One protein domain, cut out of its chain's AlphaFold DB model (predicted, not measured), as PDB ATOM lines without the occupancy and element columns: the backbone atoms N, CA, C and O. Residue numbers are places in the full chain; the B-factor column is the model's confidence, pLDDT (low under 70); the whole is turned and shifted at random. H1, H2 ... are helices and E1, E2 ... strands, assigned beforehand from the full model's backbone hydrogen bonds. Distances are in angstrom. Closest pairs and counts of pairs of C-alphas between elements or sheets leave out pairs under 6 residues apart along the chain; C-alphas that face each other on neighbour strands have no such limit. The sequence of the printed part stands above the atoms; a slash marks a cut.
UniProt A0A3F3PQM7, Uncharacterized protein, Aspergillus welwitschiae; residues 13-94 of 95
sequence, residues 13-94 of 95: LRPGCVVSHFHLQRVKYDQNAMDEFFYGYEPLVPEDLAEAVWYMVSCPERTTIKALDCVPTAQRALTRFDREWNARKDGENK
ATOM      1  N   LEU A  13     -50.282 -53.226  47.510       98.25
ATOM      2  CA  LEU A  13     -49.610 -52.043  46.981       98.25
ATOM      3  C   LEU A  13     -48.668 -51.498  48.058       98.25
ATOM      4  O   LEU A  13     -49.062 -51.375  49.218       98.25
ATOM      5  N   ARG A  14     -47.431 -51.180  47.678       97.94
ATOM      6  CA  ARG A  14     -46.382 -50.691  48.577       97.94
ATOM      7  C   ARG A  14     -45.839 -49.351  48.076       97.94
ATOM      8  O   ARG A  14     -44.907 -49.322  47.272       97.94
ATOM      9  N   PRO A  15     -46.439 -48.235  48.516       97.50
ATOM     10  CA  PRO A  15     -45.972 -46.907  48.155       97.50
ATOM     11  C   PRO A  15     -44.654 -46.537  48.841       97.50
ATOM     12  O   PRO A  15     -44.415 -46.898  49.994       97.50
ATOM     13  N   GLY A  16     -43.836 -45.749  48.147       96.38
ATOM     14  CA  GLY A  16     -42.717 -45.010  48.717       96.38
ATOM     15  C   GLY A  16     -43.146 -43.645  49.249       96.38
ATOM     16  O   GLY A  16     -44.120 -43.503  49.987       96.38
ATOM     17  N   CYS A  17     -42.387 -42.618  48.886       96.56
ATOM     18  CA  CYS A  17     -42.616 -41.245  49.307       96.56
ATOM     19  C   CYS A  17     -43.725 -40.578  48.481       96.56
ATOM     20  O   CYS A  17     -43.580 -40.386  47.275       96.56
ATOM     21  N   VAL A  18     -44.818 -40.221  49.159       97.00
ATOM     22  CA  VAL A  18     -46.034 -39.652  48.562       97.00
ATOM     23  C   VAL A  18     -46.372 -38.344  49.268       97.00
ATOM     24  O   VAL A  18     -46.446 -38.317  50.506       97.00
ATOM     25  N   VAL A  19     -46.612 -37.284  48.502       95.88
ATOM     26  CA  VAL A  19     -47.099 -36.002  49.013       95.88
ATOM     27  C   VAL A  19     -48.579 -36.143  49.377       95.88
ATOM     28  O   VAL A  19     -49.456 -36.281  48.532       95.88
ATOM     29  N   SER A  20     -48.875 -36.210  50.672       94.19
ATOM     30  CA  SER A  20     -50.245 -36.334  51.174       94.19
ATOM     31  C   SER A  20     -50.341 -35.881  52.628       94.19
ATOM     32  O   SER A  20     -49.332 -35.627  53.292       94.19
ATOM     33  N   HIS A  21     -51.566 -35.858  53.157       94.25
ATOM     34  CA  HIS A  21     -51.824 -35.536  54.559       94.25
ATOM     35  C   HIS A  21     -51.106 -36.481  55.540       94.25
ATOM     36  O   HIS A  21     -50.781 -36.077  56.653       94.25
ATOM     37  N   PHE A  22     -50.791 -37.718  55.128       94.12
ATOM     38  CA  PHE A  22     -50.008 -38.648  55.945       94.12
ATOM     39  C   PHE A  22     -48.628 -38.075  56.294       94.12
ATOM     40  O   PHE A  22     -48.213 -38.096  57.454       94.12
ATOM     41  N   HIS A  23     -47.922 -37.538  55.295       91.56
ATOM     42  CA  HIS A  23     -46.595 -36.964  55.493       91.56
ATOM     43  C   HIS A  23     -46.655 -35.680  56.314       91.56
ATOM     44  O   HIS A  23     -45.879 -35.540  57.258       91.56
ATOM     45  N   LEU A  24     -47.615 -34.801  56.017       93.31
ATOM     46  CA  LEU A  24     -47.823 -33.565  56.768       93.31
ATOM     47  C   LEU A  24     -48.091 -33.850  58.255       93.31
ATOM     48  O   LEU A  24     -47.457 -33.268  59.133       93.31
ATOM     49  N   GLN A  25     -48.957 -34.819  58.557       96.81
ATOM     50  CA  GLN A  25     -49.232 -35.239  59.930       96.81
ATOM     51  C   GLN A  25     -47.998 -35.866  60.606       96.81
ATOM     52  O   GLN A  25     -47.748 -35.610  61.785       96.81
ATOM     53  N   ARG A  26     -47.188 -36.643  59.868       94.12
ATOM     54  CA  ARG A  26     -45.931 -37.236  60.366       94.12
ATOM     55  C   ARG A  26     -44.924 -36.175  60.813       94.12
ATOM     56  O   ARG A  26     -44.205 -36.403  61.783       94.12
ATOM     57  N   VAL A  27     -44.899 -35.023  60.144       94.81
ATOM     58  CA  VAL A  27     -44.066 -33.868  60.518       94.81
ATOM     59  C   VAL A  27     -44.808 -32.851  61.394       94.81
ATOM     60  O   VAL A  27     -44.397 -31.703  61.496       94.81
ATOM     61  N   LYS A  28     -45.889 -33.266  62.073       96.06
ATOM     62  CA  LYS A  28     -46.678 -32.427  62.996       96.06
ATOM     63  C   LYS A  28     -47.240 -31.155  62.352       96.06
ATOM     64  O   LYS A  28     -47.339 -30.126  63.013       96.06
ATOM     65  N   TYR A  29     -47.641 -31.251  61.089       95.19
ATOM     66  CA  TYR A  29     -48.167 -30.144  60.291       95.19
ATOM     67  C   TYR A  29     -47.149 -29.029  60.001       95.19
ATOM     68  O   TYR A  29     -47.541 -27.922  59.638       95.19
ATOM     69  N   ASP A  30     -45.850 -29.314  60.125       97.19
ATOM     70  CA  ASP A  30     -44.789 -28.399  59.709       97.19
ATOM     71  C   ASP A  30     -44.558 -28.494  58.193       97.19
ATOM     72  O   ASP A  30     -43.975 -29.458  57.688       97.19
ATOM     73  N   GLN A  31     -45.021 -27.478  57.463       96.19
ATOM     74  CA  GLN A  31     -44.859 -27.411  56.012       96.19
ATOM     75  C   GLN A  31     -43.386 -27.307  55.595       96.19
ATOM     76  O   GLN A  31     -42.993 -27.938  54.620       96.19
ATOM     77  N   ASN A  32     -42.544 -26.601  56.357       96.94
ATOM     78  CA  ASN A  32     -41.127 -26.454  56.015       96.94
ATOM     79  C   ASN A  32     -40.402 -27.798  56.122       96.94
ATOM     80  O   ASN A  32     -39.616 -28.151  55.248       96.94
ATOM     81  N   ALA A  33     -40.704 -28.580  57.163       96.44
ATOM     82  CA  ALA A  33     -40.138 -29.918  57.327       96.44
ATOM     83  C   ALA A  33     -40.593 -30.883  56.216       96.44
ATOM     84  O   ALA A  33     -39.846 -31.777  55.811       96.44
ATOM     85  N   MET A  34     -41.821 -30.717  55.716       95.56
ATOM     86  CA  MET A  34     -42.329 -31.468  54.568       95.56
ATOM     87  C   MET A  34     -41.591 -31.088  53.280       95.56
ATOM     88  O   MET A  34     -41.118 -31.976  52.567       95.56
ATOM     89  N   ASP A  35     -41.446 -29.792  53.014       95.31
ATOM     90  CA  ASP A  35     -40.758 -29.269  51.832       95.31
ATOM     91  C   ASP A  35     -39.275 -29.678  51.830       95.31
ATOM     92  O   ASP A  35     -38.755 -30.155  50.821       95.31
ATOM     93  N   GLU A  36     -38.607 -29.604  52.985       95.69
ATOM     94  CA  GLU A  36     -37.235 -30.087  53.169       95.69
ATOM     95  C   GLU A  36     -37.129 -31.596  52.894       95.69
ATOM     96  O   GLU A  36     -36.219 -32.059  52.197       95.69
ATOM     97  N   PHE A  37     -38.086 -32.392  53.382       94.88
ATOM     98  CA  PHE A  37     -38.073 -33.836  53.163       94.88
ATOM     99  C   PHE A  37     -38.153 -34.208  51.677       94.88
ATOM    100  O   PHE A  37     -37.484 -35.164  51.266       94.88
ATOM    101  N   PHE A  38     -38.897 -33.451  50.872       95.81
ATOM    102  CA  PHE A  38     -39.042 -33.674  49.429       95.81
ATOM    103  C   PHE A  38     -38.050 -32.882  48.566       95.81
ATOM    104  O   PHE A  38     -38.002 -33.082  47.357       95.81
ATOM    105  N   TYR A  39     -37.199 -32.046  49.168       96.06
ATOM    106  CA  TYR A  39     -36.215 -31.245  48.443       96.06
ATOM    107  C   TYR A  39     -35.392 -32.071  47.441       96.06
ATOM    108  O   TYR A  39     -34.836 -33.125  47.777       96.06
ATOM    109  N   GLY A  40     -35.275 -31.552  46.217       96.31
ATOM    110  CA  GLY A  40     -34.394 -32.099  45.187       96.31
ATOM    111  C   GLY A  40     -34.987 -33.214  44.323       96.31
ATOM    112  O   GLY A  40     -34.324 -33.655  43.382       96.31
ATOM    113  N   TYR A  41     -36.218 -33.656  44.596       96.44
ATOM    114  CA  TYR A  41     -36.923 -34.624  43.758       96.44
ATOM    115  C   TYR A  41     -38.440 -34.401  43.745       96.44
ATOM    116  O   TYR A  41     -38.998 -33.711  44.590       96.44
ATOM    117  N   GLU A  42     -39.109 -34.994  42.763       95.19
ATOM    118  CA  GLU A  42     -40.567 -35.012  42.638       95.19
ATOM    119  C   GLU A  42     -41.123 -36.254  43.369       95.19
ATOM    120  O   GLU A  42     -40.783 -37.377  42.979       95.19
ATOM    121  N   PRO A  43     -41.888 -36.107  44.471       96.75
ATOM    122  CA  PRO A  43     -42.547 -37.236  45.125       96.75
ATOM    123  C   PRO A  43     -43.757 -37.726  44.323       96.75
ATOM    124  O   PRO A  43     -44.255 -37.019  43.456       96.75
ATOM    125  N   LEU A  44     -44.269 -38.913  44.662       97.81
ATOM    126  CA  LEU A  44     -45.549 -39.375  44.118       97.81
ATOM    127  C   LEU A  44     -46.697 -38.516  44.645       97.81
ATOM    128  O   LEU A  44     -46.652 -38.058  45.792       97.81
ATOM    129  N   VAL A  45     -47.760 -38.401  43.861       97.25
ATOM    130  CA  VAL A  45     -49.054 -37.837  44.267       97.25
ATOM    131  C   VAL A  45     -50.092 -38.955  44.474       97.25
ATOM    132  O   VAL A  45     -49.865 -40.097  44.061       97.25
ATOM    133  N   PRO A  46     -51.225 -38.695  45.157       97.50
ATOM    134  CA  PRO A  46     -52.272 -39.702  45.356       97.50
ATOM    135  C   PRO A  46     -52.783 -40.340  44.055       97.50
ATOM    136  O   PRO A  46     -53.108 -41.528  44.042       97.50
ATOM    137  N   GLU A  47     -52.822 -39.571  42.970       98.06
ATOM    138  CA  GLU A  47     -53.292 -39.997  41.654       98.06
ATOM    139  C   GLU A  47     -52.417 -41.116  41.066       98.06
ATOM    140  O   GLU A  47     -52.961 -42.091  40.543       98.06
ATOM    141  N   ASP A  48     -51.093 -41.061  41.259       98.19
ATOM    142  CA  ASP A  48     -50.163 -42.107  40.803       98.19
ATOM    143  C   ASP A  48     -50.497 -43.466  41.439       98.19
ATOM    144  O   ASP A  48     -50.448 -44.521  40.800       98.19
ATOM    145  N   LEU A  49     -50.863 -43.456  42.726       98.12
ATOM    146  CA  LEU A  49     -51.246 -44.670  43.444       98.12
ATOM    147  C   LEU A  49     -52.640 -45.151  43.053       98.12
ATOM    148  O   LEU A  49     -52.864 -46.360  42.997       98.12
ATOM    149  N   ALA A  50     -53.571 -44.235  42.789       98.19
ATOM    150  CA  ALA A  50     -54.904 -44.592  42.321       98.19
ATOM    151  C   ALA A  50     -54.830 -45.334  40.977       98.19
ATOM    152  O   ALA A  50     -55.480 -46.370  40.813       98.19
ATOM    153  N   GLU A  51     -53.985 -44.870  40.055       98.44
ATOM    154  CA  GLU A  51     -53.747 -45.541  38.777       98.44
ATOM    155  C   GLU A  51     -53.055 -46.902  38.952       98.44
ATOM    156  O   GLU A  51     -53.459 -47.890  38.331       98.44
ATOM    157  N   ALA A  52     -52.094 -47.009  39.875       98.25
ATOM    158  CA  ALA A  52     -51.472 -48.287  40.219       98.25
ATOM    159  C   ALA A  52     -52.492 -49.305  40.768       98.25
ATOM    160  O   ALA A  52     -52.513 -50.459  40.330       98.25
ATOM    161  N   VAL A  53     -53.378 -48.888  41.684       98.31
ATOM    162  CA  VAL A  53     -54.472 -49.738  42.185       98.31
ATOM    163  C   VAL A  53     -55.392 -50.146  41.042       98.31
ATOM    164  O   VAL A  53     -55.717 -51.329  40.927       98.31
ATOM    165  N   TRP A  54     -55.792 -49.194  40.195       98.50
ATOM    166  CA  TRP A  54     -56.656 -49.456  39.049       98.50
ATOM    167  C   TRP A  54     -56.066 -50.540  38.147       98.50
ATOM    168  O   TRP A  54     -56.731 -51.541  37.891       98.50
ATOM    169  N   TYR A  55     -54.794 -50.409  37.767       98.06
ATOM    170  CA  TYR A  55     -54.081 -51.407  36.974       98.06
ATOM    171  C   TYR A  55     -54.059 -52.793  37.640       98.06
ATOM    172  O   TYR A  55     -54.296 -53.818  36.989       98.06
ATOM    173  N   MET A  56     -53.819 -52.850  38.956       98.25
ATOM    174  CA  MET A  56     -53.802 -54.112  39.701       98.25
ATOM    175  C   MET A  56     -55.157 -54.824  39.687       98.25
ATOM    176  O   MET A  56     -55.200 -56.052  39.558       98.25
ATOM    177  N   VAL A  57     -56.260 -54.082  39.815       97.50
ATOM    178  CA  VAL A  57     -57.606 -54.669  39.896       97.50
ATOM    179  C   VAL A  57     -58.249 -54.899  38.528       97.50
ATOM    180  O   VAL A  57     -59.037 -55.838  38.398       97.50
ATOM    181  N   SER A  58     -57.884 -54.113  37.508       98.06
ATOM    182  CA  SER A  58     -58.423 -54.202  36.142       98.06
ATOM    183  C   SER A  58     -57.885 -55.396  35.346       98.06
ATOM    184  O   SER A  58     -58.424 -55.728  34.289       98.06
ATOM    185  N   CYS A  59     -56.830 -56.061  35.833       97.69
ATOM    186  CA  CYS A  59     -56.300 -57.283  35.233       97.69
ATOM    187  C   CYS A  59     -57.395 -58.369  35.117       97.69
ATOM    188  O   CYS A  59     -58.189 -58.520  36.053       97.69
ATOM    189  N   PRO A  60     -57.411 -59.188  34.042       97.81
ATOM    190  CA  PRO A  60     -58.343 -60.313  33.914       97.81
ATOM    191  C   PRO A  60     -58.305 -61.251  35.130       97.81
ATOM    192  O   PRO A  60     -57.264 -61.381  35.767       97.81
ATOM    193  N   GLU A  61     -59.396 -61.971  35.419       96.00
ATOM    194  CA  GLU A  61     -59.517 -62.849  36.606       96.00
ATOM    195  C   GLU A  61     -58.363 -63.862  36.737       96.00
ATOM    196  O   GLU A  61     -57.839 -64.083  37.828       96.00
ATOM    197  N   ARG A  62     -57.889 -64.399  35.603       96.81
ATOM    198  CA  ARG A  62     -56.741 -65.323  35.521       96.81
ATOM    199  C   ARG A  62     -55.388 -64.708  35.909       96.81
ATOM    200  O   ARG A  62     -54.388 -65.418  35.957       96.81
ATOM    201  N   THR A  63     -55.333 -63.402  36.146       97.88
ATOM    202  CA  THR A  63     -54.118 -62.653  36.463       97.88
ATOM    203  C   THR A  63     -54.285 -61.949  37.807       97.88
ATOM    204  O   THR A  63     -55.245 -61.221  38.050       97.88
ATOM    205  N   THR A  64     -53.323 -62.166  38.703       97.56
ATOM    206  CA  THR A  64     -53.235 -61.471  39.992       97.56
ATOM    207  C   THR A  64     -51.862 -60.835  40.120       97.56
ATOM    208  O   THR A  64     -50.858 -61.546  40.141       97.56
ATOM    209  N   ILE A  65     -51.815 -59.513  40.283       98.19
ATOM    210  CA  ILE A  65     -50.594 -58.822  40.706       98.19
ATOM    211  C   ILE A  65     -50.486 -58.975  42.220       98.19
ATOM    212  O   ILE A  65     -51.243 -58.365  42.971       98.19
ATOM    213  N   LYS A  66     -49.584 -59.845  42.681       97.31
ATOM    214  CA  LYS A  66     -49.452 -60.167  44.111       97.31
ATOM    215  C   LYS A  66     -48.886 -59.005  44.917       97.31
ATOM    216  O   LYS A  66     -49.334 -58.770  46.033       97.31
ATOM    217  N   ALA A  67     -47.925 -58.291  44.352       98.12
ATOM    218  CA  ALA A  67     -47.274 -57.161  44.979       98.12
ATOM    219  C   ALA A  67     -46.863 -56.142  43.919       98.12
ATOM    220  O   ALA A  67     -46.423 -56.537  42.839       98.12
ATOM    221  N   LEU A  68     -46.984 -54.862  44.255       98.06
ATOM    222  CA  LEU A  68     -46.505 -53.763  43.434       98.06
ATOM    223  C   LEU A  68     -45.842 -52.717  44.333       98.06
ATOM    224  O   LEU A  68     -46.486 -52.193  45.241       98.06
ATOM    225  N   ASP A  69     -44.563 -52.443  44.089       97.19
ATOM    226  CA  ASP A  69     -43.816 -51.370  44.742       97.19
ATOM    227  C   ASP A  69     -43.850 -50.129  43.839       97.19
ATOM    228  O   ASP A  69     -43.378 -50.166  42.704       97.19
ATOM    229  N   CYS A  70     -44.424 -49.035  44.341       97.50
ATOM    230  CA  CYS A  70     -44.551 -47.769  43.619       97.50
ATOM    231  C   CYS A  70     -43.790 -46.694  44.385       97.50
ATOM    232  O   CYS A  70     -44.221 -46.270  45.454       97.50
ATOM    233  N   VAL A  71     -42.654 -46.250  43.856       97.75
ATOM    234  CA  VAL A  71     -41.785 -45.264  44.511       97.75
ATOM    235  C   VAL A  71     -41.445 -44.137  43.536       97.75
ATOM    236  O   VAL A  71     -41.392 -44.393  42.330       97.75
ATOM    237  N   PRO A  72     -41.166 -42.909  44.018       97.31
ATOM    238  CA  PRO A  72     -40.551 -41.892  43.174       97.31
ATOM    239  C   PRO A  72     -39.281 -42.448  42.537       97.31
ATOM    240  O   PRO A  72     -38.494 -43.105  43.217       97.31
ATOM    241  N   THR A  73     -39.016 -42.147  41.269       96.19
ATOM    242  CA  THR A  73     -37.806 -42.650  40.593       96.19
ATOM    243  C   THR A  73     -36.517 -42.224  41.309       96.19
ATOM    244  O   THR A  73     -35.530 -42.963  41.316       96.19
ATOM    245  N   ALA A  74     -36.541 -41.067  41.976       97.12
ATOM    246  CA  ALA A  74     -35.454 -40.565  42.811       97.12
ATOM    247  C   ALA A  74     -35.254 -41.346  44.129       97.12
ATOM    248  O   ALA A  74     -34.184 -41.270  44.736       97.12
ATOM    249  N   GLN A  75     -36.245 -42.111  44.594       97.50
ATOM    250  CA  GLN A  75     -36.136 -42.967  45.773       97.50
ATOM    251  C   GLN A  75     -35.545 -44.329  45.374       97.50
ATOM    252  O   GLN A  75     -36.244 -45.229  44.919       97.50
ATOM    253  N   ARG A  76     -34.232 -44.496  45.559       94.19
ATOM    254  CA  ARG A  76     -33.483 -45.698  45.136       94.19
ATOM    255  C   ARG A  76     -33.553 -46.848  46.137       94.19
ATOM    256  O   ARG A  76     -33.352 -48.001  45.778       94.19
ATOM    257  N   ALA A  77     -33.793 -46.522  47.402       94.19
ATOM    258  CA  ALA A  77     -34.019 -47.468  48.489       94.19
ATOM    259  C   ALA A  77     -34.804 -46.772  49.611       94.19
ATOM    260  O   ALA A  77     -35.067 -45.572  49.538       94.19
ATOM    261  N   LEU A  78     -35.124 -47.496  50.689       90.50
ATOM    262  CA  LEU A  78     -35.856 -46.950  51.844       90.50
ATOM    263  C   LEU A  78     -35.232 -45.668  52.422       90.50
ATOM    264  O   LEU A  78     -35.952 -44.750  52.793       90.50
ATOM    265  N   THR A  79     -33.900 -45.594  52.484       92.31
ATOM    266  CA  THR A  79     -33.154 -44.462  53.066       92.31
ATOM    267  C   THR A  79     -32.243 -43.757  52.056       92.31
ATOM    268  O   THR A  79     -31.337 -43.013  52.441       92.31
ATOM    269  N   ARG A  80     -32.430 -44.001  50.751       96.06
ATOM    270  CA  ARG A  80     -31.600 -43.423  49.682       96.06
ATOM    271  C   ARG A  80     -32.468 -42.630  48.716       96.06
ATOM    272  O   ARG A  80     -33.200 -43.213  47.920       96.06
ATOM    273  N   PHE A  81     -32.321 -41.311  48.787       96.56
ATOM    274  CA  PHE A  81     -32.997 -40.340  47.934       96.56
ATOM    275  C   PHE A  81     -31.966 -39.589  47.107       96.56
ATOM    276  O   PHE A  81     -30.976 -39.086  47.638       96.56
ATOM    277  N   ASP A  82     -32.209 -39.523  45.813       96.69
ATOM    278  CA  ASP A  82     -31.405 -38.798  44.849       96.69
ATOM    279  C   ASP A  82     -31.816 -37.320  44.847       96.69
ATOM    280  O   ASP A  82     -32.767 -36.918  44.181       96.69
ATOM    281  N   ARG A  83     -31.127 -36.518  45.664       95.81
ATOM    282  CA  ARG A  83     -31.452 -35.101  45.915       95.81
ATOM    283  C   ARG A  83     -31.084 -34.161  44.767       95.81
ATOM    284  O   ARG A  83     -31.395 -32.980  44.821       95.81
ATOM    285  N   GLU A  84     -30.420 -34.672  43.740       96.12
ATOM    286  CA  GLU A  84     -30.051 -33.917  42.540       96.12
ATOM    287  C   GLU A  84     -30.942 -34.283  41.341       96.12
ATOM    288  O   GLU A  84     -30.691 -33.842  40.220       96.12
ATOM    289  N   TRP A  85     -31.988 -35.092  41.563       95.88
ATOM    290  CA  TRP A  85     -32.873 -35.594  40.513       95.88
ATOM    291  C   TRP A  85     -33.477 -34.473  39.666       95.88
ATOM    292  O   TRP A  85     -33.346 -34.499  38.442       95.88
ATOM    293  N   ASN A  86     -34.073 -33.465  40.310       94.81
ATOM    294  CA  ASN A  86     -34.698 -32.351  39.595       94.81
ATOM    295  C   ASN A  86     -33.665 -31.536  38.806       94.81
ATOM    296  O   ASN A  86     -33.891 -31.229  37.641       94.81
ATOM    297  N   ALA A  87     -32.491 -31.269  39.389       94.38
ATOM    298  CA  ALA A  87     -31.436 -30.505  38.719       94.38
ATOM    299  C   ALA A  87     -30.968 -31.173  37.414       94.38
ATOM    300  O   ALA A  87     -30.725 -30.485  36.423       94.38
ATOM    301  N   ARG A  88     -30.872 -32.510  37.392       93.81
ATOM    302  CA  ARG A  88     -30.527 -33.252  36.172       93.81
ATOM    303  C   ARG A  88     -31.673 -33.270  35.160       93.81
ATOM    304  O   ARG A  88     -31.429 -32.967  33.997       93.81
ATOM    305  N   LYS A  89     -32.912 -33.526  35.601       87.25
ATOM    306  CA  LYS A  89     -34.116 -33.505  34.743       87.25
ATOM    307  C   LYS A  89     -34.305 -32.142  34.056       87.25
ATOM    308  O   LYS A  89     -34.602 -32.076  32.868       87.25
ATOM    309  N   ASP A  90     -34.067 -31.055  34.785       84.81
ATOM    310  CA  ASP A  90     -34.199 -29.690  34.266       84.81
ATOM    311  C   ASP A  90     -33.037 -29.285  33.346       84.81
ATOM    312  O   ASP A  90     -33.213 -28.448  32.459       84.81
ATOM    313  N   GLY A  91     -31.848 -29.861  33.549       75.69
ATOM    314  CA  GLY A  91     -30.693 -29.686  32.668       75.69
ATOM    315  C   GLY A  91     -30.850 -30.414  31.331       75.69
ATOM    316  O   GLY A  91     -30.487 -29.860  30.297       75.69
ATOM    317  N   GLU A  92     -31.444 -31.609  31.339       60.22
ATOM    318  CA  GLU A  92     -31.765 -32.383  30.129       60.22
ATOM    319  C   GLU A  92     -32.844 -31.704  29.272       60.22
ATOM    320  O   GLU A  92     -32.762 -31.742  28.051       60.22
ATOM    321  N   ASN A  93     -33.799 -30.994  29.884       56.31
ATOM    322  CA  ASN A  93     -34.825 -30.219  29.170       56.31
ATOM    323  C   ASN A  93     -34.317 -28.902  28.541       56.31
ATOM    324  O   ASN A  93     -35.099 -28.182  27.916       56.31
ATOM    325  N   LYS A  94     -33.041 -28.542  28.738       49.84
ATOM    326  CA  LYS A  94     -32.411 -27.336  28.164       49.84
ATOM    327  C   LYS A  94     -31.386 -27.641  27.062       49.84
ATOM    328  O   LYS A  94     -30.803 -26.691  26.536       49.84
TER     329      LYS A  94
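What this domain is: This is residues 13 to 94 of the 95 residues of an uncharacterized protein of Aspergillus welwitschiae (UniProt A0A3F3PQM7). The longest helix, H3, packs along a small ribbon of two parallel strands, E1 and E2, and residues 58 to 63 stick out past the end of H3 as a free turn. At the other end the parts spread out loosely: two short helices, H1 and H2, sit about perpendicular to each other, while the short strand E3 and the last helix, H4, lie apart from the ribbon. The printed part has 82 residues, with four named helices and three named strands in the order E1 H1 H2 H3 E2 E3 H4; the class is mixed, helices and strands. The whole is loose, with a radius of gyration of the C-alphas of 15.2 A, and spans 45 by 37 by 21 A.

How they stand to each other: Start at E1, residues 13 to 15, and set it beside E2, residues 67 to 70: the two are parallel, with 22 degrees between their directions. Look there for N 14 and O 68, 2.8 A apart, and N 70 and O 14, 3.0 A apart, both within hydrogen-bond range. Go on to H1, residues 21 to 26, and H2, residues 31 to 38, which only just touch, with 3 pairs of C-alphas within 8 A; the closest are those of Leu 24 and Met 34, 6.3 A apart. Their lines are about perpendicular, at 84 degrees. Next comes H3, residues 46 to 58, which touches no helix. Its closest C-alphas to E1 are those of Val 53 and Leu 13, 7.2 A apart; to E2, those of Leu 49 and Cys 70, 7.4 A apart. E1, H1 H2 H3 and E2 form a strand-helix-strand unit, two parallel neighbour strands with helices between them along the chain. Further on, E3, residues 75 to 77, pairs with no named strand, but residues 80 to 81 pair with it, antiparallel. H4, residues 85 to 92, is apart from E3, and it touches no helix. In H1, H2, H3 and H4 every O i to N i+4 pair is within hydrogen-bond range.

Where its parts are: Find C-alpha 13 at (-49.610, -52.043, 46.981), where E1 begins; it is 6.4 A long. H1 measures 8.4 A and H2 10.8 A. Find C-alpha 46 at (-52.272, -39.702, 45.356); from there H3 runs 18.2 A to C-alpha 58. E2 measures 9.9 A and E3 5.7 A. H4 runs 10.9 A and ends at C-alpha 92, (-31.765, -32.383, 30.129).

The domain as a whole: The two C-alphas farthest apart are those of Asn 32 and Arg 62, at 46.6 A. The printed part has no cut, and no link is long. The mean pLDDT of the printed part is 94.4; look at residues 92 to 94 for values under 70.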